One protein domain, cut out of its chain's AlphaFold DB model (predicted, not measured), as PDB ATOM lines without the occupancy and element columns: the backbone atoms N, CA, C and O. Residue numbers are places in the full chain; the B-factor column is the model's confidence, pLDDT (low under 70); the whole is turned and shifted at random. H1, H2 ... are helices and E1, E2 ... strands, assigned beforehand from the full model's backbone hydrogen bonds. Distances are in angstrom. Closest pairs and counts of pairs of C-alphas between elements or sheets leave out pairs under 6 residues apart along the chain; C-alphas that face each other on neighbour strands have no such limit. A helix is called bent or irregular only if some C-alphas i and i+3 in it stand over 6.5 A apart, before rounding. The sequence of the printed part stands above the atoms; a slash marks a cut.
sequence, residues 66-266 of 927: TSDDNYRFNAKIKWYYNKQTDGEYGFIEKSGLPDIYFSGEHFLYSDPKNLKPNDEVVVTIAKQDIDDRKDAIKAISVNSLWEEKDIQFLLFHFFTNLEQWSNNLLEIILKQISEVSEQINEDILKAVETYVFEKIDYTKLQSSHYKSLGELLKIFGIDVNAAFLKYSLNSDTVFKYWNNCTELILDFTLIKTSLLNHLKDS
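AT A GLANCE: This is residues 66 to 266 of the 927 residues of an uncharacterized protein of Flavobacterium aciduliphilum (UniProt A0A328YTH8). At one end of this elongated model, a five-stranded sheet curls like part of a barrel and folds back on itself; beyond it a loose train of helices leads away. H2, H3 and H5 stand side by side with H4 next to H2, then come H6, H7 and, at the far end, H8 crossing H7. The printed part has 201 residues, with five named strands and eight named helices in the order E1 E2 E3 E4 H1 E5 H2 to H8; the sheet, E3 E2 E1 E4 E5, is antiparallel and the class is mixed. The whole is loose, with a radius of gyration of the C-alphas of 21.0 A and spans of 70 by 37 by 31 A.

IN THESE COORDINATES: Find C-alpha 70 at (-32.150, 16.971, -51.340); there E1 begins, residues 70 to 82, 27.9 A long, bending by 87 degrees at residue 74. Next come E2, residues 87 to 93, E3, 100 to 103, E4, 120 to 126, H1, 127 to 131, and E5, 141 to 144. H2, residues 151 to 161, starts at (-41.238, 6.671, -42.530); H3, 167 to 179, is 18.4 A long and H4, 186 to 198, 17.7 A. Then read H5, 209 to 219, H6, 224 to 229, H7, 235 to 244, and H8, 252 to 266, 18.0 A long, ending at (-37.490, -33.408, -35.031).

HOW THE PARTS SIT: E1, E2 and E3 form a meander, each strand the antiparallel neighbour of the one before; with E4 beside E1 they make a Greek key. In this folded sheet, bent back into two leaves, E3 and E2 face E4 and E5, with E1 as the hinge. Look for N 78 and O 91 at 2.8 A between E1 and E2, N 92 and O 100 at 2.8 A between E2 and E3, N 73 and O 123 at 3.0 A between E1 and E4, and N 122 and O 143 at 2.8 A between E4 and E5. H1 and H2 only graze the sheet. H2 and H3, a helical hairpin, touch at C-alphas 151 and 177, 6.2 A apart. H3 touches H5 at a shallow tilt of 4 degrees, the closest C-alphas, 178 and 219, being 6.4 A apart. H4 is near H5, with 6 pairs of C-alphas within 10 A. H6 and H5 touch only at the corner, and only just, with 3 pairs within 8 A; H7 and H5 touch only at their ends, again only just, with 3 pairs. H8 touches H7 with residues 254 to 259 alone, C-alphas 239 and 255 being closest at 5.3 A. Every O i to N i+4 pair is within hydrogen-bond range in H1 to H7, and 7 of 11 in H8, which is irregular: C-alphas 254 and 257 are 7.9 A apart.

THE WHOLE: The farthest C-alphas, those of Thr 85 and Thr 253, are 70.7 A apart. The printed part has no cut, and E3 to E4 is a long link of 16 residues. Confidence is under 70 at residue 203, residues 207 to 208 and residues 227 to 232.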
ATOM      1  N   THR A  66     -34.300  10.342 -52.497       77.00
ATOM      2  CA  THR A  66     -34.570  11.691 -53.001       77.00
ATOM      3  C   THR A  66     -35.838  12.236 -52.381       77.00
ATOM      4  O   THR A  66     -36.913  11.693 -52.623       77.00
ATOM      5  N   SER A  67     -35.716  13.346 -51.666       71.19
ATOM      6  CA  SER A  67     -36.847  14.137 -51.186       71.19
ATOM      7  C   SER A  67     -36.594  15.584 -51.604       71.19
ATOM      8  O   SER A  67     -35.538  16.137 -51.296       71.19
ATOM      9  N   ASP A  68     -37.505  16.156 -52.395       75.25
ATOM     10  CA  ASP A  68     -37.403  17.516 -52.949       75.25
ATOM     11  C   ASP A  68     -36.074  17.790 -53.681       75.25
ATOM     12  O   ASP A  68     -35.688  17.020 -54.562       75.25
ATOM     13  N   ASP A  69     -35.363  18.864 -53.319       80.88
ATOM     14  CA  ASP A  69     -34.040  19.250 -53.832       80.88
ATOM     15  C   ASP A  69     -32.873  18.638 -53.029       80.88
ATOM     16  O   ASP A  69     -31.724  19.068 -53.164       80.88
ATOM     17  N   ASN A  70     -33.136  17.601 -52.221       87.19
ATOM     18  CA  ASN A  70     -32.150  16.971 -51.340       87.19
ATOM     19  C   ASN A  70     -31.932  15.475 -51.634       87.19
ATOM     20  O   ASN A  70     -32.830  14.747 -52.072       87.19
ATOM     21  N   TYR A  71     -30.715  15.012 -51.355       87.62
ATOM     22  CA  TYR A  71     -30.357  13.603 -51.252       87.62
ATOM     23  C   TYR A  71     -30.180  13.222 -49.788       87.62
ATOM     24  O   TYR A  71     -29.511  13.925 -49.031       87.62
ATOM     25  N   ARG A  72     -30.736  12.074 -49.410       89.06
ATOM     26  CA  ARG A  72     -30.673  11.528 -48.059       89.06
ATOM     27  C   ARG A  72     -30.168  10.090 -48.083       89.06
ATOM     28  O   ARG A  72     -30.609   9.292 -48.905       89.06
ATOM     29  N   PHE A  73     -29.220   9.735 -47.225       86.75
ATOM     30  CA  PHE A  73     -28.639   8.384 -47.201       86.75
ATOM     31  C   PHE A  73     -27.952   8.078 -45.870       86.75
ATOM     32  O   PHE A  73     -27.653   8.979 -45.089       86.75
ATOM     33  N   ASN A  74     -27.669   6.794 -45.630       87.12
ATOM     34  CA  ASN A  74     -26.883   6.372 -44.475       87.12
ATOM     35  C   ASN A  74     -25.379   6.587 -44.707       87.12
ATOM     36  O   ASN A  74     -24.854   6.305 -45.789       87.12
ATOM     37  N   ALA A  75     -24.662   7.045 -43.690       88.69
ATOM     38  CA  ALA A  75     -23.216   7.238 -43.717       88.69
ATOM     39  C   ALA A  75     -22.616   7.029 -42.318       88.69
ATOM     40  O   ALA A  75     -23.340   6.738 -41.366       88.69
ATOM     41  N   LYS A  76     -21.289   7.137 -42.200       91.38
ATOM     42  CA  LYS A  76     -20.584   6.924 -40.931       91.38
ATOM     43  C   LYS A  76     -19.889   8.185 -40.461       91.38
ATOM     44  O   LYS A  76     -19.232   8.863 -41.250       91.38
ATOM     45  N   ILE A  77     -19.975   8.473 -39.167       92.44
ATOM     46  CA  ILE A  77     -19.170   9.535 -38.564       92.44
ATOM     47  C   ILE A  77     -17.689   9.186 -38.733       92.44
ATOM     48  O   ILE A  77     -17.225   8.175 -38.212       92.44
ATOM     49  N   LYS A  78     -16.926  10.035 -39.420       91.44
ATOM     50  CA  LYS A  78     -15.466   9.902 -39.496       91.44
ATOM     51  C   LYS A  78     -14.840  10.390 -38.197       91.44
ATOM     52  O   LYS A  78     -14.026   9.704 -37.587       91.44
ATOM     53  N   TRP A  79     -15.257  11.577 -37.763       90.81
ATOM     54  CA  TRP A  79     -14.970  12.142 -36.449       90.81
ATOM     55  C   TRP A  79     -15.874  13.357 -36.192       90.81
ATOM     56  O   TRP A  79     -16.357  13.985 -37.135       90.81
ATOM     57  N   TYR A  80     -16.076  13.705 -34.924       89.44
ATOM     58  CA  TYR A  80     -16.834  14.880 -34.500       89.44
ATOM     59  C   TYR A  80     -16.242  15.450 -33.202       89.44
ATOM     60  O   TYR A  80     -15.715  14.688 -32.389       89.44
ATOM     61  N   TYR A  81     -16.351  16.770 -33.022       87.44
ATOM     62  CA  TYR A  81     -15.936  17.555 -31.852       87.44
ATOM     63  C   TYR A  81     -14.418  17.738 -31.675       87.44
ATOM     64  O   TYR A  81     -13.669  16.823 -31.317       87.44
ATOM     65  N   ASN A  82     -13.948  18.975 -31.867       84.12
ATOM     66  CA  ASN A  82     -12.555  19.352 -31.637       84.12
ATOM     67  C   ASN A  82     -12.356  19.869 -30.201       84.12
ATOM     68  O   ASN A  82     -12.566  21.047 -29.914       84.12
ATOM     69  N   LYS A  83     -11.873  18.990 -29.313       80.75
ATOM     70  CA  LYS A  83     -11.621  19.300 -27.893       80.75
ATOM     71  C   LYS A  83     -10.604  20.422 -27.648       80.75
ATOM     72  O   LYS A  83     -10.621  21.008 -26.574       80.75
ATOM     73  N   GLN A  84      -9.691  20.693 -28.587       79.81
ATOM     74  CA  GLN A  84      -8.647  21.714 -28.400       79.81
ATOM     75  C   GLN A  84      -9.167  23.136 -28.633       79.81
ATOM     76  O   GLN A  84      -8.652  24.076 -28.037       79.81
ATOM     77  N   THR A  85     -10.169  23.288 -29.498       80.88
ATOM     78  CA  THR A  85     -10.727  24.589 -29.897       80.88
ATOM     79  C   THR A  85     -12.178  24.776 -29.454       80.88
ATOM     80  O   THR A  85     -12.800  25.742 -29.879       80.88
ATOM     81  N   ASP A  86     -12.725  23.830 -28.680       81.31
ATOM     82  CA  ASP A  86     -14.162  23.691 -28.381       81.31
ATOM     83  C   ASP A  86     -15.042  23.795 -29.643       81.31
ATOM     84  O   ASP A  86     -16.094  24.429 -29.672       81.31
ATOM     85  N   GLY A  87     -14.551  23.221 -30.748       83.38
ATOM     86  CA  GLY A  87     -15.183  23.337 -32.059       83.38
ATOM     87  C   GLY A  87     -16.237  22.254 -32.276       83.38
ATOM     88  O   GLY A  87     -15.889  21.078 -32.398       83.38
ATOM     89  N   GLU A  88     -17.505  22.644 -32.393       89.62
ATOM     90  CA  GLU A  88     -18.632  21.748 -32.693       89.62
ATOM     91  C   GLU A  88     -18.795  21.535 -34.205       89.62
ATOM     92  O   GLU A  88     -19.730  22.016 -34.845       89.62
ATOM     93  N   TYR A  89     -17.842  20.810 -34.792       90.81
ATOM     94  CA  TYR A  89     -17.906  20.357 -36.178       90.81
ATOM     95  C   TYR A  89     -17.313  18.957 -36.337       90.81
ATOM     96  O   TYR A  89     -16.562  18.473 -35.484       90.81
ATOM     97  N   GLY A  90     -17.659  18.300 -37.439       90.50
ATOM     98  CA  GLY A  90     -17.172  16.974 -37.776       90.50
ATOM     99  C   GLY A  90     -17.249  16.682 -39.263       90.50
ATOM    100  O   GLY A  90     -17.695  17.499 -40.072       90.50
ATOM    101  N   PHE A  91     -16.784  15.488 -39.606       92.19
ATOM    102  CA  PHE A  91     -16.808  14.975 -40.964       92.19
ATOM    103  C   PHE A  91     -17.463  13.601 -40.989       92.19
ATOM    104  O   PHE A  91     -17.281  12.783 -40.083       92.19
ATOM    105  N   ILE A  92     -18.216  13.357 -42.049       93.12
ATOM    106  CA  ILE A  92     -18.912  12.108 -42.321       93.12
ATOM    107  C   ILE A  92     -18.309  11.484 -43.570       93.12
ATOM    108  O   ILE A  92     -18.055  12.172 -44.559       93.12
ATOM    109  N   GLU A  93     -18.090  10.176 -43.526       91.94
ATOM    110  CA  GLU A  93     -17.570   9.417 -44.654       91.94
ATOM    111  C   GLU A  93     -18.652   8.537 -45.291       91.94
ATOM    112  O   GLU A  93     -19.414   7.826 -44.626       91.94
ATOM    113  N   LYS A  94     -18.695   8.566 -46.625       87.69
ATOM    114  CA  LYS A  94     -19.486   7.661 -47.460       87.69
ATOM    115  C   LYS A  94     -18.651   7.279 -48.671       87.69
ATOM    116  O   LYS A  94     -18.197   8.138 -49.420       87.69
ATOM    117  N   SER A  95     -18.463   5.979 -48.884       80.06
ATOM    118  CA  SER A  95     -17.729   5.480 -50.051       80.06
ATOM    119  C   SER A  95     -18.332   6.036 -51.346       80.06
ATOM    120  O   SER A  95     -19.485   5.749 -51.658       80.06
ATOM    121  N   GLY A  96     -17.524   6.759 -52.123       77.31
ATOM    122  CA  GLY A  96     -17.930   7.374 -53.391       77.31
ATOM    123  C   GLY A  96     -18.185   8.883 -53.319       77.31
ATOM    124  O   GLY A  96     -18.336   9.492 -54.374       77.31
ATOM    125  N   LEU A  97     -18.182   9.482 -52.124       82.50
ATOM    126  CA  LEU A  97     -18.274  10.930 -51.910       82.50
ATOM    127  C   LEU A  97     -17.018  11.457 -51.194       82.50
ATOM    128  O   LEU A  97     -16.374  10.691 -50.470       82.50
ATOM    129  N   PRO A  98     -16.655  12.742 -51.380       84.75
ATOM    130  CA  PRO A  98     -15.705  13.411 -50.494       84.75
ATOM    131  C   PRO A  98     -16.263  13.492 -49.063       84.75
ATOM    132  O   PRO A  98     -17.463  13.312 -48.846       84.75
ATOM    133  N   ASP A  99     -15.391  13.763 -48.087       88.81
ATOM    134  CA  ASP A  99     -15.808  13.921 -46.690       88.81
ATOM    135  C   ASP A  99     -16.877  15.023 -46.577       88.81
ATOM    136  O   ASP A  99     -16.680  16.155 -47.025       88.81
ATOM    137  N   ILE A 100     -18.003  14.690 -45.949       92.06
ATOM    138  CA  ILE A 100     -19.135  15.602 -45.792       92.06
ATOM    139  C   ILE A 100     -18.962  16.347 -44.472       92.06
ATOM    140  O   ILE A 100     -18.949  15.738 -43.402       92.06
ATOM    141  N   TYR A 101     -18.826  17.665 -44.543       92.19
ATOM    142  CA  TYR A 101     -18.703  18.524 -43.370       92.19
ATOM    143  C   TYR A 101     -20.066  18.751 -42.709       92.19
ATOM    144  O   TYR A 101     -21.045  19.032 -43.399       92.19
ATOM    145  N   PHE A 102     -20.121  18.731 -41.379       93.06
ATOM    146  CA  PHE A 102     -21.292  19.181 -40.625       93.06
ATOM    147  C   PHE A 102     -20.879  19.923 -39.348       93.06
ATOM    148  O   PHE A 102     -19.846  19.618 -38.750       93.06
ATOM    149  N   SER A 103     -21.680  20.905 -38.933       89.25
ATOM    150  CA  SER A 103     -21.587  21.534 -37.605       89.25
ATOM    151  C   SER A 103     -22.619  20.931 -36.652       89.25
ATOM    152  O   SER A 103     -23.620  20.367 -37.096       89.25
ATOM    153  N   GLY A 104     -22.378  21.051 -35.345       85.38
ATOM    154  CA  GLY A 104     -23.258  20.510 -34.303       85.38
ATOM    155  C   GLY A 104     -24.703  20.999 -34.386       85.38
ATOM    156  O   GLY A 104     -25.618  20.234 -34.114       85.38
ATOM    157  N   GLU A 105     -24.919  22.229 -34.856       85.44
ATOM    158  CA  GLU A 105     -26.251  22.822 -35.060       85.44
ATOM    159  C   GLU A 105     -27.100  22.104 -36.126       85.44
ATOM    160  O   GLU A 105     -28.323  22.203 -36.105       85.44
ATOM    161  N   HIS A 106     -26.464  21.374 -37.050       88.38
ATOM    162  CA  HIS A 106     -27.147  20.594 -38.081       88.38
ATOM    163  C   HIS A 106     -27.486  19.171 -37.611       88.38
ATOM    164  O   HIS A 106     -28.093  18.408 -38.367       88.38
ATOM    165  N   PHE A 107     -27.089  18.786 -36.391       88.44
ATOM    166  CA  PHE A 107     -27.435  17.488 -35.828       88.44
ATOM    167  C   PHE A 107     -28.807  17.538 -35.137       88.44
ATOM    168  O   PHE A 107     -29.054  18.402 -34.297       88.44
ATOM    169  N   LEU A 108     -29.716  16.633 -35.499       84.25
ATOM    170  CA  LEU A 108     -31.103  16.633 -35.030       84.25
ATOM    171  C   LEU A 108     -31.324  15.664 -33.854       84.25
ATOM    172  O   LEU A 108     -30.630  14.661 -33.709       84.25
ATOM    173  N   TYR A 109     -32.377  15.949 -33.081       80.81
ATOM    174  CA  TYR A 109     -32.957  15.148 -31.988       80.81
ATOM    175  C   TYR A 109     -32.126  15.013 -30.703       80.81
ATOM    176  O   TYR A 109     -32.662  15.295 -29.631       80.81
ATOM    177  N   SER A 110     -30.858  14.611 -30.788       79.31
ATOM    178  CA  SER A 110     -29.997  14.337 -29.626       79.31
ATOM    179  C   SER A 110     -28.725  15.191 -29.599       79.31
ATOM    180  O   SER A 110     -28.407  15.897 -30.553       79.31
ATOM    181  N   ASP A 111     -28.007  15.179 -28.467       80.38
ATOM    182  CA  ASP A 111     -26.744  15.915 -28.325       80.38
ATOM    183  C   ASP A 111     -25.640  15.246 -29.172       80.38
ATOM    184  O   ASP A 111     -25.232  14.114 -28.858       80.38
ATOM    185  N   PRO A 112     -25.099  15.929 -30.203       82.81
ATOM    186  CA  PRO A 112     -24.080  15.363 -31.081       82.81
ATOM    187  C   PRO A 112     -22.755  15.067 -30.366       82.81
ATOM    188  O   PRO A 112     -21.918  14.346 -30.908       82.81
ATOM    189  N   LYS A 113     -22.531  15.558 -29.136       81.62
ATOM    190  CA  LYS A 113     -21.321  15.247 -28.344       81.62
ATOM    191  C   LYS A 113     -21.166  13.763 -28.018       81.62
ATOM    192  O   LYS A 113     -20.064  13.328 -27.686       81.62
ATOM    193  N   ASN A 114     -22.243  12.990 -28.133       80.56
ATOM    194  CA  ASN A 114     -22.219  11.547 -27.919       80.56
ATOM    195  C   ASN A 114     -21.759  10.747 -29.149       80.56
ATOM    196  O   ASN A 114     -21.536   9.543 -29.016       80.56
ATOM    197  N   LEU A 115     -21.586  11.395 -30.308       85.62
ATOM    198  CA  LEU A 115     -21.151  10.740 -31.540       85.62
ATOM    199  C   LEU A 115     -19.720  10.218 -31.433       85.62
ATOM    200  O   LEU A 115     -18.791  10.923 -31.026       85.62
ATOM    201  N   LYS A 116     -19.529   8.981 -31.877       87.25
ATOM    202  CA  LYS A 116     -18.235   8.310 -31.971       87.25
ATOM    203  C   LYS A 116     -17.885   8.027 -33.432       87.25
ATOM    204  O   LYS A 116     -18.776   7.860 -34.266       87.25
ATOM    205  N   PRO A 117     -16.585   7.933 -33.765       88.62
ATOM    206  CA  PRO A 117     -16.165   7.423 -35.065       88.62
ATOM    207  C   PRO A 117     -16.821   6.068 -35.368       88.62
ATOM    208  O   PRO A 117     -16.808   5.175 -34.521       88.62
ATOM    209  N   ASN A 118     -17.326   5.919 -36.593       87.81
ATOM    210  CA  ASN A 118     -18.122   4.808 -37.129       87.81
ATOM    211  C   ASN A 118     -19.597   4.724 -36.719       87.81
ATOM    212  O   ASN A 118     -20.263   3.802 -37.193       87.81
ATOM    213  N   ASP A 119     -20.125   5.651 -35.916       87.44
ATOM    214  CA  ASP A 119     -21.567   5.678 -35.653       87.44
ATOM    215  C   ASP A 119     -22.346   5.880 -36.960       87.44
ATOM    216  O   ASP A 119     -21.966   6.698 -37.809       87.44
ATOM    217  N   GLU A 120     -23.424   5.110 -37.128       87.12
ATOM    218  CA  GLU A 120     -24.291   5.207 -38.300       87.12
ATOM    219  C   GLU A 120     -25.262   6.377 -38.159       87.12
ATOM    220  O   GLU A 120     -26.026   6.487 -37.195       87.12
ATOM    221  N   VAL A 121     -25.227   7.248 -39.160       89.12
ATOM    222  CA  VAL A 121     -26.046   8.453 -39.223       89.12
ATOM    223  C   VAL A 121     -26.762   8.545 -40.557       89.12
ATOM    224  O   VAL A 121     -26.284   8.063 -41.587       89.12
ATOM    225  N   VAL A 122     -27.915   9.196 -40.537       89.50
ATOM    226  CA  VAL A 122     -28.632   9.628 -41.729       89.50
ATOM    227  C   VAL A 122     -28.190  11.046 -42.037       89.50
ATOM    228  O   VAL A 122     -28.176  11.906 -41.159       89.50
ATOM    229  N   VAL A 123     -27.795  11.274 -43.283       90.31
ATOM    230  CA  VAL A 123     -27.280  12.561 -43.745       90.31
ATOM    231  C   VAL A 123     -28.150  13.061 -44.871       90.31
ATOM    232  O   VAL A 123     -28.425  12.314 -45.812       90.31
ATOM    233  N   THR A 124     -28.527  14.332 -44.792       90.19
ATOM    234  CA  THR A 124     -29.221  15.049 -45.860       90.19
ATOM    235  C   THR A 124     -28.281  16.086 -46.459       90.19
ATOM    236  O   THR A 124     -27.702  16.891 -45.730       90.19
ATOM    237  N   ILE A 125     -28.127  16.087 -47.782       90.12
ATOM    238  CA  ILE A 125     -27.331  17.066 -48.539       90.12
ATOM    239  C   ILE A 125     -28.114  17.597 -49.735       90.12
ATOM    240  O   ILE A 125     -29.027  16.935 -50.226       90.12
ATOM    241  N   ALA A 126     -27.751  18.782 -50.223       87.06
ATOM    242  CA  ALA A 126     -28.376  19.362 -51.407       87.06
ATOM    243  C   ALA A 126     -28.036  18.532 -52.654       87.06
ATOM    244  O   ALA A 126     -26.881  18.136 -52.843       87.06
ATOM    245  N   LYS A 127     -29.011  18.313 -53.547       83.75
ATOM    246  CA  LYS A 127     -28.788  17.577 -54.805       83.75
ATOM    247  C   LYS A 127     -27.684  18.195 -55.651       83.75
ATOM    248  O   LYS A 127     -26.790  17.486 -56.108       83.75
ATOM    249  N   GLN A 128     -27.701  19.523 -55.751       80.38
ATOM    250  CA  GLN A 128     -26.715  20.313 -56.490       80.38
ATOM    251  C   GLN A 128     -25.277  20.042 -56.024       80.38
ATOM    252  O   GLN A 128     -24.373  20.018 -56.847       80.38
ATOM    253  N   ASP A 129     -25.040  19.770 -54.735       81.81
ATOM    254  CA  ASP A 129     -23.680  19.528 -54.235       81.81
ATOM    255  C   ASP A 129     -23.087  18.207 -54.755       81.81
ATOM    256  O   ASP A 129     -21.880  18.137 -55.009       81.81
ATOM    257  N   ILE A 130     -23.926  17.182 -54.966       77.19
ATOM    258  CA  ILE A 130     -23.509  15.921 -55.599       77.19
ATOM    259  C   ILE A 130     -23.493  16.062 -57.125       77.19
ATOM    260  O   ILE A 130     -22.525  15.646 -57.769       77.19
ATOM    261  N   ASP A 131     -24.549  16.636 -57.706       77.88
ATOM    262  CA  ASP A 131     -24.735  16.714 -59.157       77.88
ATOM    263  C   ASP A 131     -23.660  17.602 -59.816       77.88
ATOM    264  O   ASP A 131     -23.088  17.214 -60.842       77.88
ATOM    265  N   ASP A 132     -23.286  18.714 -59.167       78.44
ATOM    266  CA  ASP A 132     -22.210  19.623 -59.597       78.44
ATOM    267  C   ASP A 132     -20.805  19.140 -59.183       78.44
ATOM    268  O   ASP A 132     -19.806  19.784 -59.509       78.44
ATOM    269  N   ARG A 133     -20.704  17.996 -58.486       71.75
ATOM    270  CA  ARG A 133     -19.452  17.377 -58.006       71.75
ATOM    271  C   ARG A 133     -18.562  18.326 -57.205       71.75
ATOM    272  O   ARG A 133     -17.367  18.449 -57.484       71.75
ATOM    273  N   LYS A 134     -19.122  19.002 -56.204       76.19
ATOM    274  CA  LYS A 134     -18.316  19.878 -55.349       76.19
ATOM    275  C   LYS A 134     -17.306  19.058 -54.544       76.19
ATOM    276  O   LYS A 134     -17.657  18.057 -53.926       76.19
ATOM    277  N   ASP A 135     -16.066  19.542 -54.489       73.75
ATOM    278  CA  ASP A 135     -14.997  18.938 -53.676       73.75
ATOM    279  C   ASP A 135     -15.243  19.089 -52.162       73.75
ATOM    280  O   ASP A 135     -14.644  18.383 -51.354       73.75
ATOM    281  N   ALA A 136     -16.135  20.006 -51.771       80.25
ATOM    282  CA  ALA A 136     -16.536  20.246 -50.392       80.25
ATOM    283  C   ALA A 136     -18.063  20.182 -50.272       80.25
ATOM    284  O   ALA A 136     -18.763  21.093 -50.718       80.25
ATOM    285  N   ILE A 137     -18.564  19.115 -49.651       88.81
ATOM    286  CA  ILE A 137     -19.994  18.889 -49.419       88.81
ATOM    287  C   ILE A 137     -20.314  19.229 -47.963       88.81
ATOM    288  O   ILE A 137     -19.570  18.846 -47.057       88.81
ATOM    289  N   LYS A 138     -21.420  19.942 -47.728       89.25
ATOM    290  CA  LYS A 138     -21.914  20.250 -46.379       89.25
ATOM    291  C   LYS A 138     -23.249  19.557 -46.124       89.25
ATOM    292  O   LYS A 138     -24.139  19.615 -46.967       89.25
ATOM    293  N   ALA A 139     -23.390  18.927 -44.961       90.56
ATOM    294  CA  ALA A 139     -24.658  18.373 -44.504       90.56
ATOM    295  C   ALA A 139     -25.655  19.495 -44.196       90.56
ATOM    296  O   ALA A 139     -25.323  20.440 -43.485       90.56
ATOM    297  N   ILE A 140     -26.874  19.359 -44.718       90.38
ATOM    298  CA  ILE A 140     -28.035  20.174 -44.338       90.38
ATOM    299  C   ILE A 140     -28.545  19.711 -42.975       90.38
ATOM    300  O   ILE A 140     -28.853  20.523 -42.109       90.38
ATOM    301  N   SER A 141     -28.625  18.396 -42.788       90.31
ATOM    302  CA  SER A 141     -28.967  17.791 -41.509       90.31
ATOM    303  C   SER A 141     -28.285  16.443 -41.336       90.31
ATOM    304  O   SER A 141     -27.970  15.747 -42.309       90.31
ATOM    305  N   VAL A 142     -28.052  16.091 -40.076       90.50
ATOM    306  CA  VAL A 142     -27.507  14.805 -39.651       90.50
ATOM    307  C   VAL A 142     -28.336  14.313 -38.473       90.50
ATOM    308  O   VAL A 142     -28.638  15.079 -37.569       90.50
ATOM    309  N   ASN A 143     -28.700  13.042 -38.442       90.38
ATOM    310  CA  ASN A 143     -29.311  12.438 -37.262       90.38
ATOM    311  C   ASN A 143     -28.832  11.007 -37.087       90.38
ATOM    312  O   ASN A 143     -28.368  10.375 -38.037       90.38
ATOM    313  N   SER A 144     -28.950  10.480 -35.873       87.12
ATOM    314  CA  SER A 144     -28.730   9.054 -35.668       87.12
ATOM    315  C   SER A 144     -29.750   8.248 -36.473       87.12
ATOM    316  O   SER A 144     -30.930   8.610 -36.511       87.12
ATOM    317  N   LEU A 145     -29.316   7.142 -37.091       84.00
ATOM    318  CA  LEU A 145     -30.237   6.212 -37.752       84.00
ATOM    319  C   LEU A 145     -31.273   5.648 -36.766       84.00
ATOM    320  O   LEU A 145     -32.411   5.387 -37.139       84.00
ATOM    321  N   TRP A 146     -30.888   5.516 -35.497       83.06
ATOM    322  CA  TRP A 146     -31.729   4.984 -34.423       83.06
ATOM    323  C   TRP A 146     -32.818   5.952 -33.945       83.06
ATOM    324  O   TRP A 146     -33.670   5.549 -33.163       83.06
ATOM    325  N   GLU A 147     -32.763   7.214 -34.370       83.88
ATOM    326  CA  GLU A 147     -33.705   8.278 -33.996       83.88
ATOM    327  C   GLU A 147     -34.443   8.831 -35.222       83.88
ATOM    328  O   GLU A 147     -35.068   9.891 -35.169       83.88
ATOM    329  N   GLU A 148     -34.318   8.144 -36.355       86.88
ATOM    330  CA  GLU A 148     -34.945   8.534 -37.604       86.88
ATOM    331  C   GLU A 148     -36.471   8.429 -37.511       86.88
ATOM    332  O   GLU A 148     -37.008   7.419 -37.067       86.88
ATOM    333  N   LYS A 149     -37.175   9.471 -37.968       85.69
ATOM    334  CA  LYS A 149     -38.640   9.575 -37.865       85.69
ATOM    335  C   LYS A 149     -39.356   9.664 -39.205       85.69
ATOM    336  O   LYS A 149     -40.584   9.665 -39.221       85.69
ATOM    337  N   ASP A 150     -38.624   9.771 -40.310       86.81
ATOM    338  CA  ASP A 150     -39.200   9.780 -41.651       86.81
ATOM    339  C   ASP A 150     -39.495   8.350 -42.112       86.81
ATOM    340  O   ASP A 150     -38.593   7.583 -42.467       86.81
ATOM    341  N   ILE A 151     -40.782   7.999 -42.127       87.38
ATOM    342  CA  ILE A 151     -41.238   6.671 -42.530       87.38
ATOM    343  C   ILE A 151     -40.875   6.330 -43.983       87.38
ATOM    344  O   ILE A 151     -40.567   5.175 -44.275       87.38
ATOM    345  N   GLN A 152     -40.855   7.302 -44.901       86.69
ATOM    346  CA  GLN A 152     -40.533   7.043 -46.308       86.69
ATOM    347  C   GLN A 152     -39.054   6.695 -46.467       86.69
ATOM    348  O   GLN A 152     -38.713   5.752 -47.186       86.69
ATOM    349  N   PHE A 153     -38.183   7.404 -45.744       87.38
ATOM    350  CA  PHE A 153     -36.766   7.068 -45.689       87.38
ATOM    351  C   PHE A 153     -36.536   5.708 -45.019       87.38
ATOM    352  O   PHE A 153     -35.792   4.893 -45.561       87.38
ATOM    353  N   LEU A 154     -37.191   5.427 -43.886       88.25
ATOM    354  CA  LEU A 154     -37.069   4.142 -43.187       88.25
ATOM    355  C   LEU A 154     -37.497   2.964 -44.073       88.25
ATOM    356  O   LEU A 154     -36.795   1.956 -44.120       88.25
ATOM    357  N   LEU A 155     -38.592   3.101 -44.826       88.12
ATOM    358  CA  LEU A 155     -39.054   2.086 -45.777       88.12
ATOM    359  C   LEU A 155     -38.103   1.928 -46.963       88.12
ATOM    360  O   LEU A 155     -37.737   0.804 -47.308       88.12
ATOM    361  N   PHE A 156     -37.654   3.036 -47.565       86.44
ATOM    362  CA  PHE A 156     -36.624   2.999 -48.604       86.44
ATOM    363  C   PHE A 156     -35.384   2.258 -48.101       86.44
ATOM    364  O   PHE A 156     -34.844   1.391 -48.790       86.44
ATOM    365  N   HIS A 157     -34.952   2.565 -46.881       84.88
ATOM    366  CA  HIS A 157     -33.765   1.985 -46.283       84.88
ATOM    367  C   HIS A 157     -33.943   0.497 -45.958       84.88
ATOM    368  O   HIS A 157     -33.056  -0.295 -46.281       84.88
ATOM    369  N   PHE A 158     -35.104   0.109 -45.421       87.31
ATOM    370  CA  PHE A 158     -35.475  -1.282 -45.162       87.31
ATOM    371  C   PHE A 158     -35.438  -2.112 -46.450       87.31
ATOM    372  O   PHE A 158     -34.735  -3.116 -46.520       87.31
ATOM    373  N   PHE A 159     -36.134  -1.673 -47.501       85.50
ATOM    374  CA  PHE A 159     -36.241  -2.443 -48.740       85.50
ATOM    375  C   PHE A 159     -34.940  -2.499 -49.538       85.50
ATOM    376  O   PHE A 159     -34.590  -3.555 -50.060       85.50
ATOM    377  N   THR A 160     -34.182  -1.399 -49.604       81.00
ATOM    378  CA  THR A 160     -32.902  -1.379 -50.333       81.00
ATOM    379  C   THR A 160     -31.828  -2.261 -49.699       81.00
ATOM    380  O   THR A 160     -30.895  -2.659 -50.394       81.00
ATOM    381  N   ASN A 161     -31.956  -2.591 -48.409       79.44
ATOM    382  CA  ASN A 161     -30.957  -3.367 -47.673       79.44
ATOM    383  C   ASN A 161     -31.472  -4.714 -47.138       79.44
ATOM    384  O   ASN A 161     -30.708  -5.436 -46.496       79.44
ATOM    385  N   LEU A 162     -32.721  -5.091 -47.438       81.94
ATOM    386  CA  LEU A 162     -33.379  -6.302 -46.930       81.94
ATOM    387  C   LEU A 162     -32.566  -7.587 -47.169       81.94
ATOM    388  O   LEU A 162     -32.578  -8.495 -46.342       81.94
ATOM    389  N   GLU A 163     -31.844  -7.679 -48.286       76.81
ATOM    390  CA  GLU A 163     -31.013  -8.847 -48.614       76.81
ATOM    391  C   GLU A 163     -29.643  -8.843 -47.912       76.81
ATOM    392  O   GLU A 163     -29.043  -9.900 -47.729       76.81
ATOM    393  N   GLN A 164     -29.130  -7.669 -47.530       73.62
ATOM    394  CA  GLN A 164     -27.739  -7.480 -47.088       73.62
ATOM    395  C   GLN A 164     -27.587  -7.378 -45.569       73.62
ATOM    396  O   GLN A 164     -26.489  -7.556 -45.040       73.62
ATOM    397  N   TRP A 165     -28.662  -7.044 -44.862       75.88
ATOM    398  CA  TRP A 165     -28.603  -6.754 -43.438       75.88
ATOM    399  C   TRP A 165     -28.712  -7.973 -42.542       75.88
ATOM    400  O   TRP A 165     -29.339  -8.971 -42.870       75.88
ATOM    401  N   SER A 166     -28.113  -7.851 -41.358       75.25
ATOM    402  CA  SER A 166     -28.326  -8.802 -40.270       75.25
ATOM    403  C   SER A 166     -29.713  -8.622 -39.642       75.25
ATOM    404  O   SER A 166     -30.228  -7.502 -39.592       75.25
ATOM    405  N   ASN A 167     -30.273  -9.697 -39.078       74.50
ATOM    406  CA  ASN A 167     -31.581  -9.675 -38.403       74.50
ATOM    407  C   ASN A 167     -31.694  -8.566 -37.345       74.50
ATOM    408  O   ASN A 167     -32.729  -7.920 -37.257       74.50
ATOM    409  N   ASN A 168     -30.623  -8.298 -36.590       77.06
ATOM    410  CA  ASN A 168     -30.634  -7.272 -35.545       77.06
ATOM    411  C   ASN A 168     -30.901  -5.868 -36.112       77.06
ATOM    412  O   ASN A 168     -31.619  -5.090 -35.496       77.06
ATOM    413  N   LEU A 169     -30.341  -5.539 -37.281       78.44
ATOM    414  CA  LEU A 169     -30.568  -4.237 -37.922       78.44
ATOM    415  C   LEU A 169     -31.998  -4.126 -38.460       78.44
ATOM    416  O   LEU A 169     -32.628  -3.082 -38.310       78.44
ATOM    417  N   LEU A 170     -32.524  -5.216 -39.028       82.69
ATOM    418  CA  LEU A 170     -33.911  -5.280 -39.487       82.69
ATOM    419  C   LEU A 170     -34.894  -5.108 -38.323       82.69
ATOM    420  O   LEU A 170     -35.809  -4.302 -38.436       82.69
ATOM    421  N   GLU A 171     -34.683  -5.790 -37.192       82.31
ATOM    422  CA  GLU A 171     -35.535  -5.653 -35.999       82.31
ATOM    423  C   GLU A 171     -35.515  -4.223 -35.435       82.31
ATOM    424  O   GLU A 171     -36.561  -3.692 -35.056       82.31
ATOM    425  N   ILE A 172     -34.354  -3.559 -35.424       82.00
ATOM    426  CA  ILE A 172     -34.262  -2.170 -34.955       82.00
ATOM    427  C   ILE A 172     -35.027  -1.218 -35.883       82.00
ATOM    428  O   ILE A 172     -35.767  -0.357 -35.406       82.00
ATOM    429  N   ILE A 173     -34.896  -1.379 -37.201       85.69
ATOM    430  CA  ILE A 173     -35.603  -0.528 -38.164       85.69
ATOM    431  C   ILE A 173     -37.106  -0.806 -38.157       85.69
ATOM    432  O   ILE A 173     -37.888   0.137 -38.211       85.69
ATOM    433  N   LEU A 174     -37.533  -2.059 -37.992       87.62
ATOM    434  CA  LEU A 174     -38.946  -2.401 -37.799       87.62
ATOM    435  C   LEU A 174     -39.529  -1.760 -36.547       87.62
ATOM    436  O   LEU A 174     -40.648  -1.254 -36.587       87.62
ATOM    437  N   LYS A 175     -38.764  -1.730 -35.451       87.00
ATOM    438  CA  LYS A 175     -39.167  -1.022 -34.238       87.00
ATOM    439  C   LYS A 175     -39.383   0.468 -34.515       87.00
ATOM    440  O   LYS A 175     -40.409   0.999 -34.109       87.00
ATOM    441  N   GLN A 176     -38.471   1.120 -35.241       86.69
ATOM    442  CA  GLN A 176     -38.632   2.530 -35.620       86.69
ATOM    443  C   GLN A 176     -39.850   2.747 -36.527       86.69
ATOM    444  O   GLN A 176     -40.666   3.618 -36.245       86.69
ATOM    445  N   ILE A 177     -40.040   1.910 -37.551       89.94
ATOM    446  CA  ILE A 177     -41.222   1.956 -38.429       89.94
ATOM    447  C   ILE A 177     -42.514   1.796 -37.613       89.94
ATOM    448  O   ILE A 177     -43.480   2.516 -37.852       89.94
ATOM    449  N   SER A 178     -42.528   0.895 -36.628       87.38
ATOM    450  CA  SER A 178     -43.669   0.710 -35.730       87.38
ATOM    451  C   SER A 178     -43.917   1.917 -34.822       87.38
ATOM    452  O   SER A 178     -45.066   2.180 -34.492       87.38
ATOM    453  N   GLU A 179     -42.877   2.639 -34.393       87.31
ATOM    454  CA  GLU A 179     -43.009   3.847 -33.561       87.31
ATOM    455  C   GLU A 179     -43.559   5.042 -34.355       87.31
ATOM    456  O   GLU A 179     -44.212   5.911 -33.779       87.31
ATOM    457  N   VAL A 180     -43.345   5.075 -35.676       88.75
ATOM    458  CA  VAL A 180     -43.872   6.119 -36.573       88.75
ATOM    459  C   VAL A 180     -45.038   5.650 -37.446       88.75
ATOM    460  O   VAL A 180     -45.400   6.330 -38.406       88.75
ATOM    461  N   SER A 181     -45.666   4.517 -37.118       85.56
ATOM    462  CA  SER A 181     -46.725   3.912 -37.937       85.56
ATOM    463  C   SER A 181     -47.962   4.802 -38.101       85.56
ATOM    464  O   SER A 181     -48.715   4.642 -39.055       85.56
ATOM    465  N   GLU A 182     -48.171   5.778 -37.215       85.12
ATOM    466  CA  GLU A 182     -49.229   6.792 -37.355       85.12
ATOM    467  C   GLU A 182     -49.063   7.668 -38.614       85.12
ATOM    468  O   GLU A 182     -50.032   8.264 -39.077       85.12
ATOM    469  N   GLN A 183     -47.857   7.736 -39.198       86.56
ATOM    470  CA  GLN A 183     -47.580   8.457 -40.448       86.56
ATOM    471  C   GLN A 183     -48.005   7.682 -41.709       86.56
ATOM    472  O   GLN A 183     -47.909   8.214 -42.816       86.56
ATOM    473  N   ILE A 184     -48.445   6.424 -41.574       86.44
ATOM    474  CA  ILE A 184     -48.865   5.591 -42.706       86.44
ATOM    475  C   ILE A 184     -50.153   6.165 -43.307       86.44
ATOM    476  O   ILE A 184     -51.191   6.245 -42.652       86.44
ATOM    477  N   ASN A 185     -50.090   6.530 -44.585       87.69
ATOM    478  CA  ASN A 185     -51.237   6.945 -45.389       87.69
ATOM    479  C   ASN A 185     -51.474   5.956 -46.548       87.69
ATOM    480  O   ASN A 185     -50.688   5.029 -46.754       87.69
ATOM    481  N   GLU A 186     -52.550   6.151 -47.315       85.62
ATOM    482  CA  GLU A 186     -52.889   5.255 -48.432       85.62
ATOM    483  C   GLU A 186     -51.790   5.160 -49.501       85.62
ATOM    484  O   GLU A 186     -51.607   4.094 -50.089       85.62
ATOM    485  N   ASP A 187     -51.059   6.243 -49.763       84.31
ATOM    486  CA  ASP A 187     -50.016   6.264 -50.793       84.31
ATOM    487  C   ASP A 187     -48.800   5.434 -50.368       84.31
ATOM    488  O   ASP A 187     -48.267   4.651 -51.159       84.31
ATOM    489  N   ILE A 188     -48.394   5.549 -49.098       87.31
ATOM    490  CA  ILE A 188     -47.331   4.731 -48.509       87.31
ATOM    491  C   ILE A 188     -47.761   3.263 -48.484       87.31
ATOM    492  O   ILE A 188     -46.982   2.401 -48.887       87.31
ATOM    493  N   LEU A 189     -48.997   2.970 -48.064       86.50
ATOM    494  CA  LEU A 189     -49.526   1.607 -48.036       86.50
ATOM    495  C   LEU A 189     -49.477   0.962 -49.431       86.50
ATOM    496  O   LEU A 189     -48.890  -0.106 -49.586       86.50
ATOM    497  N   LYS A 190     -49.992   1.647 -50.464       85.31
ATOM    498  CA  LYS A 190     -49.945   1.168 -51.859       85.31
ATOM    499  C   LYS A 190     -48.517   0.973 -52.362       85.31
ATOM    500  O   LYS A 190     -48.252   0.022 -53.099       85.31
ATOM    501  N   ALA A 191     -47.588   1.859 -51.999       84.12
ATOM    502  CA  ALA A 191     -46.183   1.728 -52.384       84.12
ATOM    503  C   ALA A 191     -45.525   0.496 -51.742       84.12
ATOM    504  O   ALA A 191     -44.820  -0.246 -52.431       84.12
ATOM    505  N   VAL A 192     -45.794   0.250 -50.455       86.25
ATOM    506  CA  VAL A 192     -45.329  -0.941 -49.731       86.25
ATOM    507  C   VAL A 192     -45.924  -2.204 -50.345       86.25
ATOM    508  O   VAL A 192     -45.170  -3.114 -50.679       86.25
ATOM    509  N   GLU A 193     -47.239  -2.242 -50.577       83.50
ATOM    510  CA  GLU A 193     -47.905  -3.354 -51.263       83.50
ATOM    511  C   GLU A 193     -47.252  -3.618 -52.626       83.50
ATOM    512  O   GLU A 193     -46.752  -4.713 -52.875       83.50
ATOM    513  N   THR A 194     -47.159  -2.607 -53.491       84.44
ATOM    514  CA  THR A 194     -46.562  -2.742 -54.832       84.44
ATOM    515  C   THR A 194     -45.147  -3.313 -54.758       84.44
ATOM    516  O   THR A 194     -44.791  -4.221 -55.509       84.44
ATOM    517  N   TYR A 195     -44.329  -2.828 -53.822       84.56
ATOM    518  CA  TYR A 195     -42.970  -3.327 -53.659       84.56
ATOM    519  C   TYR A 195     -42.950  -4.798 -53.217       84.56
ATOM    520  O   TYR A 195     -42.269  -5.624 -53.827       84.56
ATOM    521  N   VAL A 196     -43.739  -5.142 -52.200       82.38
ATOM    522  CA  VAL A 196     -43.851  -6.500 -51.648       82.38
ATOM    523  C   VAL A 196     -44.364  -7.498 -52.688       82.38
ATOM    524  O   VAL A 196     -43.861  -8.620 -52.759       82.38
ATOM    525  N   PHE A 197     -45.347  -7.105 -53.498       78.31
ATOM    526  CA  PHE A 197     -46.015  -7.975 -54.467       78.31
ATOM    527  C   PHE A 197     -45.335  -8.038 -55.841       78.31
ATOM    528  O   PHE A 197     -45.689  -8.916 -56.634       78.31
ATOM    529  N   GLU A 198     -44.456  -7.091 -56.185       79.94
ATOM    530  CA  GLU A 198     -43.891  -6.987 -57.541       79.94
ATOM    531  C   GLU A 198     -42.366  -6.866 -57.601       79.94
ATOM    532  O   GLU A 198     -41.782  -7.172 -58.642       79.94
ATOM    533  N   LYS A 199     -41.704  -6.401 -56.533       80.81
ATOM    534  CA  LYS A 199     -40.261  -6.097 -56.542       80.81
ATOM    535  C   LYS A 199     -39.421  -7.039 -55.690       80.81
ATOM    536  O   LYS A 199     -38.251  -7.225 -56.017       80.81
ATOM    537  N   ILE A 200     -39.986  -7.641 -54.643       79.50
ATOM    538  CA  ILE A 200     -39.261  -8.609 -53.812       79.50
ATOM    539  C   ILE A 200     -39.114  -9.939 -54.562       79.50
ATOM    540  O   ILE A 200     -40.097 -10.582 -54.928       79.50
ATOM    541  N   ASP A 201     -37.870 -10.383 -54.744       76.56
ATOM    542  CA  ASP A 201     -37.562 -11.740 -55.196       76.56
ATOM    543  C   ASP A 201     -37.445 -12.673 -53.986       76.56
ATOM    544  O   ASP A 201     -36.379 -12.868 -53.399       76.56
ATOM    545  N   TYR A 202     -38.574 -13.275 -53.615       75.69
ATOM    546  CA  TYR A 202     -38.678 -14.193 -52.480       75.69
ATOM    547  C   TYR A 202     -37.681 -15.364 -52.553       75.69
ATOM    548  O   TYR A 202     -37.257 -15.881 -51.519       75.69
ATOM    549  N   THR A 203     -37.233 -15.763 -53.749       69.44
ATOM    550  CA  THR A 203     -36.272 -16.869 -53.904       69.44
ATOM    551  C   THR A 203     -34.855 -16.528 -53.437       69.44
ATOM    552  O   THR A 203     -34.076 -17.443 -53.167       69.44
ATOM    553  N   LYS A 204     -34.518 -15.236 -53.311       75.25
ATOM    554  CA  LYS A 204     -33.186 -14.751 -52.913       75.25
ATOM    555  C   LYS A 204     -33.075 -14.334 -51.449       75.25
ATOM    556  O   LYS A 204     -31.960 -14.152 -50.962       75.25
ATOM    557  N   LEU A 205     -34.194 -14.189 -50.738       75.25
ATOM    558  CA  LEU A 205     -34.165 -13.820 -49.324       75.25
ATOM    559  C   LEU A 205     -33.569 -14.942 -48.456       75.25
ATOM    560  O   LEU A 205     -33.766 -16.132 -48.705       75.25
ATOM    561  N   GLN A 206     -32.896 -14.559 -47.371       76.12
ATOM    562  CA  GLN A 206     -32.475 -15.512 -46.346       76.12
ATOM    563  C   GLN A 206     -33.645 -15.924 -45.448       76.12
ATOM    564  O   GLN A 206     -34.536 -15.127 -45.157       76.12
ATOM    565  N   SER A 207     -33.598 -17.156 -44.927       67.88
ATOM    566  CA  SER A 207     -34.679 -17.733 -44.115       67.88
ATOM    567  C   SER A 207     -35.039 -16.925 -42.870       67.88
ATOM    568  O   SER A 207     -36.191 -16.936 -42.444       67.88
ATOM    569  N   SER A 208     -34.073 -16.218 -42.284       69.00
ATOM    570  CA  SER A 208     -34.308 -15.392 -41.103       69.00
ATOM    571  C   SER A 208     -34.952 -14.038 -41.416       69.00
ATOM    572  O   SER A 208     -35.641 -13.494 -40.558       69.00
ATOM    573  N   HIS A 209     -34.808 -13.524 -42.642       80.50
ATOM    574  CA  HIS A 209     -35.356 -12.216 -43.036       80.50
ATOM    575  C   HIS A 209     -36.876 -12.277 -43.251       80.50
ATOM    576  O   HIS A 209     -37.554 -11.252 -43.229       80.50
ATOM    577  N   TYR A 210     -37.439 -13.479 -43.405       75.62
ATOM    578  CA  TYR A 210     -38.882 -13.676 -43.558       75.62
ATOM    579  C   TYR A 210     -39.682 -13.293 -42.317       75.62
ATOM    580  O   TYR A 210     -40.786 -12.773 -42.455       75.62
ATOM    581  N   LYS A 211     -39.125 -13.502 -41.118       78.12
ATOM    582  CA  LYS A 211     -39.747 -13.044 -39.871       78.12
ATOM    583  C   LYS A 211     -39.906 -11.521 -39.889       78.12
ATOM    584  O   LYS A 211     -40.994 -11.012 -39.649       78.12
ATOM    585  N   SER A 212     -38.841 -10.815 -40.264       83.56
ATOM    586  CA  SER A 212     -38.803  -9.352 -40.356       83.56
ATOM    587  C   SER A 212     -39.773  -8.813 -41.406       83.56
ATOM    588  O   SER A 212     -40.479  -7.838 -41.165       83.56
ATOM    589  N   LEU A 213     -39.862  -9.476 -42.561       82.44
ATOM    590  CA  LEU A 213     -40.841  -9.119 -43.585       82.44
ATOM    591  C   LEU A 213     -42.281  -9.346 -43.098       82.44
ATOM    592  O   LEU A 213     -43.125  -8.484 -43.304       82.44
ATOM    593  N   GLY A 214     -42.562 -10.463 -42.420       79.12
ATOM    594  CA  GLY A 214     -43.884 -10.731 -41.842       79.12
ATOM    595  C   GLY A 214     -44.295  -9.694 -40.792       79.12
ATOM    596  O   GLY A 214     -45.430  -9.222 -40.804       79.12
ATOM    597  N   GLU A 215     -43.363  -9.284 -39.929       82.94
ATOM    598  CA  GLU A 215     -43.577  -8.198 -38.965       82.94
ATOM    599  C   GLU A 215     -43.858  -6.859 -39.660       82.94
ATOM    600  O   GLU A 215     -44.783  -6.156 -39.251       82.94
ATOM    601  N   LEU A 216     -43.146  -6.533 -40.750       87.38
ATOM    602  CA  LEU A 216     -43.451  -5.352 -41.559       87.38
ATOM    603  C   LEU A 216     -44.887  -5.410 -42.089       87.38
ATOM    604  O   LEU A 216     -45.660  -4.486 -41.868       87.38
ATOM    605  N   LEU A 217     -45.272  -6.501 -42.753       85.25
ATOM    606  CA  LEU A 217     -46.616  -6.637 -43.327       85.25
ATOM    607  C   LEU A 217     -47.709  -6.498 -42.265       85.25
ATOM    608  O   LEU A 217     -48.736  -5.874 -42.524       85.25
ATOM    609  N   LYS A 218     -47.451  -6.990 -41.048       83.38
ATOM    610  CA  LYS A 218     -48.338  -6.820 -39.895       83.38
ATOM    611  C   LYS A 218     -48.490  -5.358 -39.473       83.38
ATOM    612  O   LYS A 218     -49.615  -4.943 -39.216       83.38
ATOM    613  N   ILE A 219     -47.402  -4.580 -39.434       86.50
ATOM    614  CA  ILE A 219     -47.455  -3.130 -39.149       86.50
ATOM    615  C   ILE A 219     -48.360  -2.413 -40.167       86.50
ATOM    616  O   ILE A 219     -49.110  -1.514 -39.796       86.50
ATOM    617  N   PHE A 220     -48.333  -2.845 -41.430       86.31
ATOM    618  CA  PHE A 220     -49.125  -2.260 -42.517       86.31
ATOM    619  C   PHE A 220     -50.509  -2.906 -42.716       86.31
ATOM    620  O   PHE A 220     -51.261  -2.464 -43.578       86.31
ATOM    621  N   GLY A 221     -50.872  -3.936 -41.941       80.50
ATOM    622  CA  GLY A 221     -52.147  -4.648 -42.092       80.50
ATOM    623  C   GLY A 221     -52.312  -5.395 -43.423       80.50
ATOM    624  O   GLY A 221     -53.440  -5.657 -43.836       80.50
ATOM    625  N   ILE A 222     -51.211  -5.728 -44.102       83.00
ATOM    626  CA  ILE A 222     -51.216  -6.416 -45.399       83.00
ATOM    627  C   ILE A 222     -51.352  -7.927 -45.175       83.00
ATOM    628  O   ILE A 222     -50.642  -8.508 -44.349       83.00
ATOM    629  N   ASP A 223     -52.232  -8.583 -45.939       76.38
ATOM    630  CA  ASP A 223     -52.406 -10.037 -45.880       76.38
ATOM    631  C   ASP A 223     -51.151 -10.769 -46.388       76.38
ATOM    632  O   ASP A 223     -50.849 -10.826 -47.586       76.38
ATOM    633  N   VAL A 224     -50.431 -11.365 -45.437       72.00
ATOM    634  CA  VAL A 224     -49.204 -12.137 -45.659       72.00
ATOM    635  C   VAL A 224     -49.453 -13.342 -46.573       72.00
ATOM    636  O   VAL A 224     -48.593 -13.677 -47.390       72.00
ATOM    637  N   ASN A 225     -50.625 -13.983 -46.484       71.62
ATOM    638  CA  ASN A 225     -50.941 -15.167 -47.283       71.62
ATOM    639  C   ASN A 225     -51.117 -14.793 -48.761       71.62
ATOM    640  O   ASN A 225     -50.581 -15.470 -49.640       71.62
ATOM    641  N   ALA A 226     -51.805 -13.682 -49.041       70.56
ATOM    642  CA  ALA A 226     -52.002 -13.181 -50.401       70.56
ATOM    643  C   ALA A 226     -50.675 -12.765 -51.066       70.56
ATOM    644  O   ALA A 226     -50.453 -13.071 -52.241       70.56
ATOM    645  N   ALA A 227     -49.774 -12.119 -50.315       66.62
ATOM    646  CA  ALA A 227     -48.426 -11.755 -50.777       66.62
ATOM    647  C   ALA A 227     -47.597 -12.966 -51.186       66.62
ATOM    648  O   ALA A 227     -46.892 -12.942 -52.198       66.62
ATOM    649  N   PHE A 228     -47.741 -14.048 -50.433       67.62
ATOM    650  CA  PHE A 228     -46.953 -15.246 -50.619       67.62
ATOM    651  C   PHE A 228     -47.475 -16.150 -51.749       67.62
ATOM    652  O   PHE A 228     -46.698 -16.637 -52.573       67.62
ATOM    653  N   LEU A 229     -48.796 -16.341 -51.835       66.62
ATOM    654  CA  LEU A 229     -49.442 -17.255 -52.791       66.62
ATOM    655  C   LEU A 229     -49.382 -16.786 -54.256       66.62
ATOM    656  O   LEU A 229     -49.664 -17.571 -55.161       66.62
ATOM    657  N   LYS A 230     -48.983 -15.534 -54.517       66.62
ATOM    658  CA  LYS A 230     -48.803 -14.992 -55.877       66.62
ATOM    659  C   LYS A 230     -47.653 -15.667 -56.648       66.62
ATOM    660  O   LYS A 230     -47.639 -15.625 -57.878       66.62
ATOM    661  N   TYR A 231     -46.705 -16.300 -55.954       63.84
ATOM    662  CA  TYR A 231     -45.526 -16.922 -56.556       63.84
ATOM    663  C   TYR A 231     -45.613 -18.452 -56.512       63.84
ATOM    664  O   TYR A 231     -45.882 -19.049 -55.473       63.84
ATOM    665  N   SER A 232     -45.318 -19.116 -57.635       58.97
ATOM    666  CA  SER A 232     -45.249 -20.581 -57.723       58.97
ATOM    667  C   SER A 232     -43.951 -21.114 -57.096       58.97
ATOM    668  O   SER A 232     -43.019 -21.525 -57.793       58.97
ATOM    669  N   LEU A 233     -43.851 -21.044 -55.774       70.44
ATOM    670  CA  LEU A 233     -42.715 -21.556 -55.010       70.44
ATOM    671  C   LEU A 233     -42.822 -23.078 -54.829       70.44
ATOM    672  O   LEU A 233     -43.913 -23.642 -54.770       70.44
ATOM    673  N   ASN A 234     -41.679 -23.762 -54.731       73.81
ATOM    674  CA  ASN A 234     -41.662 -25.196 -54.427       73.81
ATOM    675  C   ASN A 234     -42.004 -25.462 -52.944       73.81
ATOM    676  O   ASN A 234     -41.845 -24.583 -52.091       73.81
ATOM    677  N   SER A 235     -42.436 -26.690 -52.633       73.19
ATOM    678  CA  SER A 235     -42.929 -27.074 -51.300       73.19
ATOM    679  C   SER A 235     -41.906 -26.876 -50.178       73.19
ATOM    680  O   SER A 235     -42.269 -26.464 -49.080       73.19
ATOM    681  N   ASP A 236     -40.619 -27.113 -50.446       77.19
ATOM    682  CA  ASP A 236     -39.557 -26.948 -49.446       77.19
ATOM    683  C   ASP A 236     -39.335 -25.486 -49.088       77.19
ATOM    684  O   ASP A 236     -39.081 -25.152 -47.929       77.19
ATOM    685  N   THR A 237     -39.437 -24.604 -50.080       75.56
ATOM    686  CA  THR A 237     -39.328 -23.171 -49.841       75.56
ATOM    687  C   THR A 237     -40.547 -22.734 -49.037       75.56
ATOM    688  O   THR A 237     -40.356 -22.208 -47.947       75.56
ATOM    689  N   VAL A 238     -41.770 -23.078 -49.474       78.94
ATOM    690  CA  VAL A 238     -43.036 -22.803 -48.754       78.94
ATOM    691  C   VAL A 238     -42.989 -23.274 -47.293       78.94
ATOM    692  O   VAL A 238     -43.330 -22.513 -46.387       78.94
ATOM    693  N   PHE A 239     -42.490 -24.484 -47.035       83.94
ATOM    694  CA  PHE A 239     -42.323 -25.001 -45.678       83.94
ATOM    695  C   PHE A 239     -41.331 -24.180 -44.845       83.94
ATOM    696  O   PHE A 239     -41.618 -23.890 -43.685       83.94
ATOM    697  N   LYS A 240     -40.187 -23.759 -45.404       79.88
ATOM    698  CA  LYS A 240     -39.225 -22.902 -44.684       79.88
ATOM    699  C   LYS A 240     -39.853 -21.579 -44.250       79.88
ATOM    700  O   LYS A 240     -39.554 -21.120 -43.149       79.88
ATOM    701  N   TYR A 241     -40.716 -20.983 -45.071       76.75
ATOM    702  CA  TYR A 241     -41.455 -19.779 -44.679       76.75
ATOM    703  C   TYR A 241     -42.421 -20.067 -43.555       76.75
ATOM    704  O   TYR A 241     -42.357 -19.415 -42.519       76.75
ATOM    705  N   TRP A 242     -43.275 -21.070 -43.742       82.56
ATOM    706  CA  TRP A 242     -44.245 -21.453 -42.733       82.56
ATOM    707  C   TRP A 242     -43.553 -21.770 -41.400       82.56
ATOM    708  O   TRP A 242     -43.979 -21.295 -40.356       82.56
ATOM    709  N   ASN A 243     -42.415 -22.466 -41.404       83.88
ATOM    710  CA  ASN A 243     -41.667 -22.782 -40.186       83.88
ATOM    711  C   ASN A 243     -41.098 -21.538 -39.471       83.88
ATOM    712  O   ASN A 243     -41.043 -21.535 -38.246       83.88
ATOM    713  N   ASN A 244     -40.700 -20.488 -40.204       79.94
ATOM    714  CA  ASN A 244     -40.062 -19.287 -39.637       79.94
ATOM    715  C   ASN A 244     -41.009 -18.084 -39.443       79.94
ATOM    716  O   ASN A 244     -40.664 -17.157 -38.715       79.94
ATOM    717  N   CYS A 245     -42.189 -18.083 -40.068       76.44
ATOM    718  CA  CYS A 245     -43.205 -17.038 -39.948       76.44
ATOM    719  C   CYS A 245     -44.467 -17.622 -39.303       76.44
ATOM    720  O   CYS A 245     -45.206 -18.383 -39.930       76.44
ATOM    721  N   THR A 246     -44.713 -17.280 -38.037       72.62
ATOM    722  CA  THR A 246     -45.842 -17.813 -37.253       72.62
ATOM    723  C   THR A 246     -47.205 -17.349 -37.755       72.62
ATOM    724  O   THR A 246     -48.186 -18.052 -37.539       72.62
ATOM    725  N   GLU A 247     -47.251 -16.205 -38.437       71.19
ATOM    726  CA  GLU A 247     -48.477 -15.569 -38.942       71.19
ATOM    727  C   GLU A 247     -48.985 -16.199 -40.252       71.19
ATOM    728  O   GLU A 247     -50.114 -15.954 -40.667       71.19
ATOM    729  N   LEU A 248     -48.164 -17.020 -40.917       74.69
ATOM    730  CA  LEU A 248     -48.528 -17.659 -42.178       74.69
ATOM    731  C   LEU A 248     -49.411 -18.891 -41.919       74.69
ATOM    732  O   LEU A 248     -48.972 -19.857 -41.281       74.69
ATOM    733  N   ILE A 249     -50.630 -18.872 -42.460       73.38
ATOM    734  CA  ILE A 249     -51.595 -19.977 -42.398       73.38
ATOM    735  C   ILE A 249     -51.765 -20.505 -43.819       73.38
ATOM    736  O   ILE A 249     -52.225 -19.792 -44.705       73.38
ATOM    737  N   LEU A 250     -51.357 -21.752 -44.044       76.94
ATOM    738  CA  LEU A 250     -51.402 -22.389 -45.355       76.94
ATOM    739  C   LEU A 250     -52.172 -23.697 -45.285       76.94
ATOM    740  O   LEU A 250     -52.120 -24.403 -44.275       76.94
ATOM    741  N   ASP A 251     -52.774 -24.056 -46.418       80.12
ATOM    742  CA  ASP A 251     -53.308 -25.392 -46.638       80.12
ATOM    743  C   ASP A 251     -52.201 -26.431 -46.396       80.12
ATOM    744  O   ASP A 251     -51.112 -26.384 -46.988       80.12
ATOM    745  N   PHE A 252     -52.491 -27.384 -45.510       82.19
ATOM    746  CA  PHE A 252     -51.581 -28.461 -45.138       82.19
ATOM    747  C   PHE A 252     -51.027 -29.211 -46.357       82.19
ATOM    748  O   PHE A 252     -49.864 -29.616 -46.347       82.19
ATOM    749  N   THR A 253     -51.809 -29.367 -47.428       83.25
ATOM    750  CA  THR A 253     -51.391 -30.072 -48.649       83.25
ATOM    751  C   THR A 253     -50.147 -29.462 -49.301       83.25
ATOM    752  O   THR A 253     -49.330 -30.209 -49.842       83.25
ATOM    753  N   LEU A 254     -49.940 -28.146 -49.175       82.69
ATOM    754  CA  LEU A 254     -48.797 -27.429 -49.753       82.69
ATOM    755  C   LEU A 254     -47.482 -27.695 -49.010       82.69
ATOM    756  O   LEU A 254     -46.408 -27.662 -49.612       82.69
ATOM    757  N   ILE A 255     -47.563 -27.973 -47.706       87.12
ATOM    758  CA  ILE A 255     -46.397 -28.187 -46.831       87.12
ATOM    759  C   ILE A 255     -46.228 -29.640 -46.384       87.12
ATOM    760  O   ILE A 255     -45.204 -29.973 -45.788       87.12
ATOM    761  N   LYS A 256     -47.201 -30.512 -46.678       87.44
ATOM    762  CA  LYS A 256     -47.292 -31.890 -46.179       87.44
ATOM    763  C   LYS A 256     -45.978 -32.654 -46.302       87.44
ATOM    764  O   LYS A 256     -45.442 -33.105 -45.297       87.44
ATOM    765  N   THR A 257     -45.438 -32.786 -47.512       86.25
ATOM    766  CA  THR A 257     -44.233 -33.596 -47.762       86.25
ATOM    767  C   THR A 257     -43.013 -33.065 -47.008       86.25
ATOM    768  O   THR A 257     -42.289 -33.831 -46.372       86.25
ATOM    769  N   SER A 258     -42.794 -31.752 -47.047       88.19
ATOM    770  CA  SER A 258     -41.632 -31.109 -46.431       88.19
ATOM    771  C   SER A 258     -41.719 -31.122 -44.899       88.19
ATOM    772  O   SER A 258     -40.726 -31.422 -44.238       88.19
ATOM    773  N   LEU A 259     -42.912 -30.911 -44.330       88.81
ATOM    774  CA  LEU A 259     -43.161 -31.017 -42.889       88.81
ATOM    775  C   LEU A 259     -42.968 -32.455 -42.382       88.81
ATOM    776  O   LEU A 259     -42.286 -32.671 -41.382       88.81
ATOM    777  N   LEU A 260     -43.512 -33.448 -43.090       87.62
ATOM    778  CA  LEU A 260     -43.337 -34.866 -42.754       87.62
ATOM    779  C   LEU A 260     -41.862 -35.293 -42.792       87.62
ATOM    780  O   LEU A 260     -41.407 -36.046 -41.929       87.62
ATOM    781  N   ASN A 261     -41.089 -34.785 -43.757       87.12
ATOM    782  CA  ASN A 261     -39.644 -35.006 -43.802       87.12
ATOM    783  C   ASN A 261     -38.920 -34.325 -42.635       87.12
ATOM    784  O   ASN A 261     -38.082 -34.964 -42.009       87.12
ATOM    785  N   HIS A 262     -39.269 -33.080 -42.295       87.94
ATOM    786  CA  HIS A 262     -38.673 -32.370 -41.160       87.94
ATOM    787  C   HIS A 262     -38.894 -33.099 -39.827       87.94
ATOM    788  O   HIS A 262     -37.991 -33.187 -38.992       87.94
ATOM    789  N   LEU A 263     -40.082 -33.678 -39.643       87.31
ATOM    790  CA  LEU A 263     -40.448 -34.417 -38.436       87.31
ATOM    791  C   LEU A 263     -39.723 -35.761 -38.274       87.31
ATOM    792  O   LEU A 263     -39.757 -36.317 -37.176       87.31
ATOM    793  N   LYS A 264     -39.021 -36.267 -39.301       83.56
ATOM    794  CA  LYS A 264     -38.151 -37.453 -39.153       83.56
ATOM    795  C   LYS A 264     -37.068 -37.213 -38.103       83.56
ATOM    796  O   LYS A 264     -36.875 -38.055 -37.225       83.56
ATOM    797  N   ASP A 265     -36.448 -36.036 -38.159       81.06
ATOM    798  CA  ASP A 265     -35.318 -35.657 -37.305       81.06
ATOM    799  C   ASP A 265     -35.751 -34.857 -36.064       81.06
ATOM    800  O   ASP A 265     -34.990 -34.715 -35.111       81.06
ATOM    801  N   SER A 266     -36.987 -34.343 -36.050       84.94
ATOM    802  CA  SER A 266     -37.490 -33.408 -35.031       84.94
ATOM    803  C   SER A 266     -38.839 -33.813 -34.425       84.94
ATOM    804  O   SER A 266     -39.613 -32.969 -33.980       84.94
TER     805      SER A 266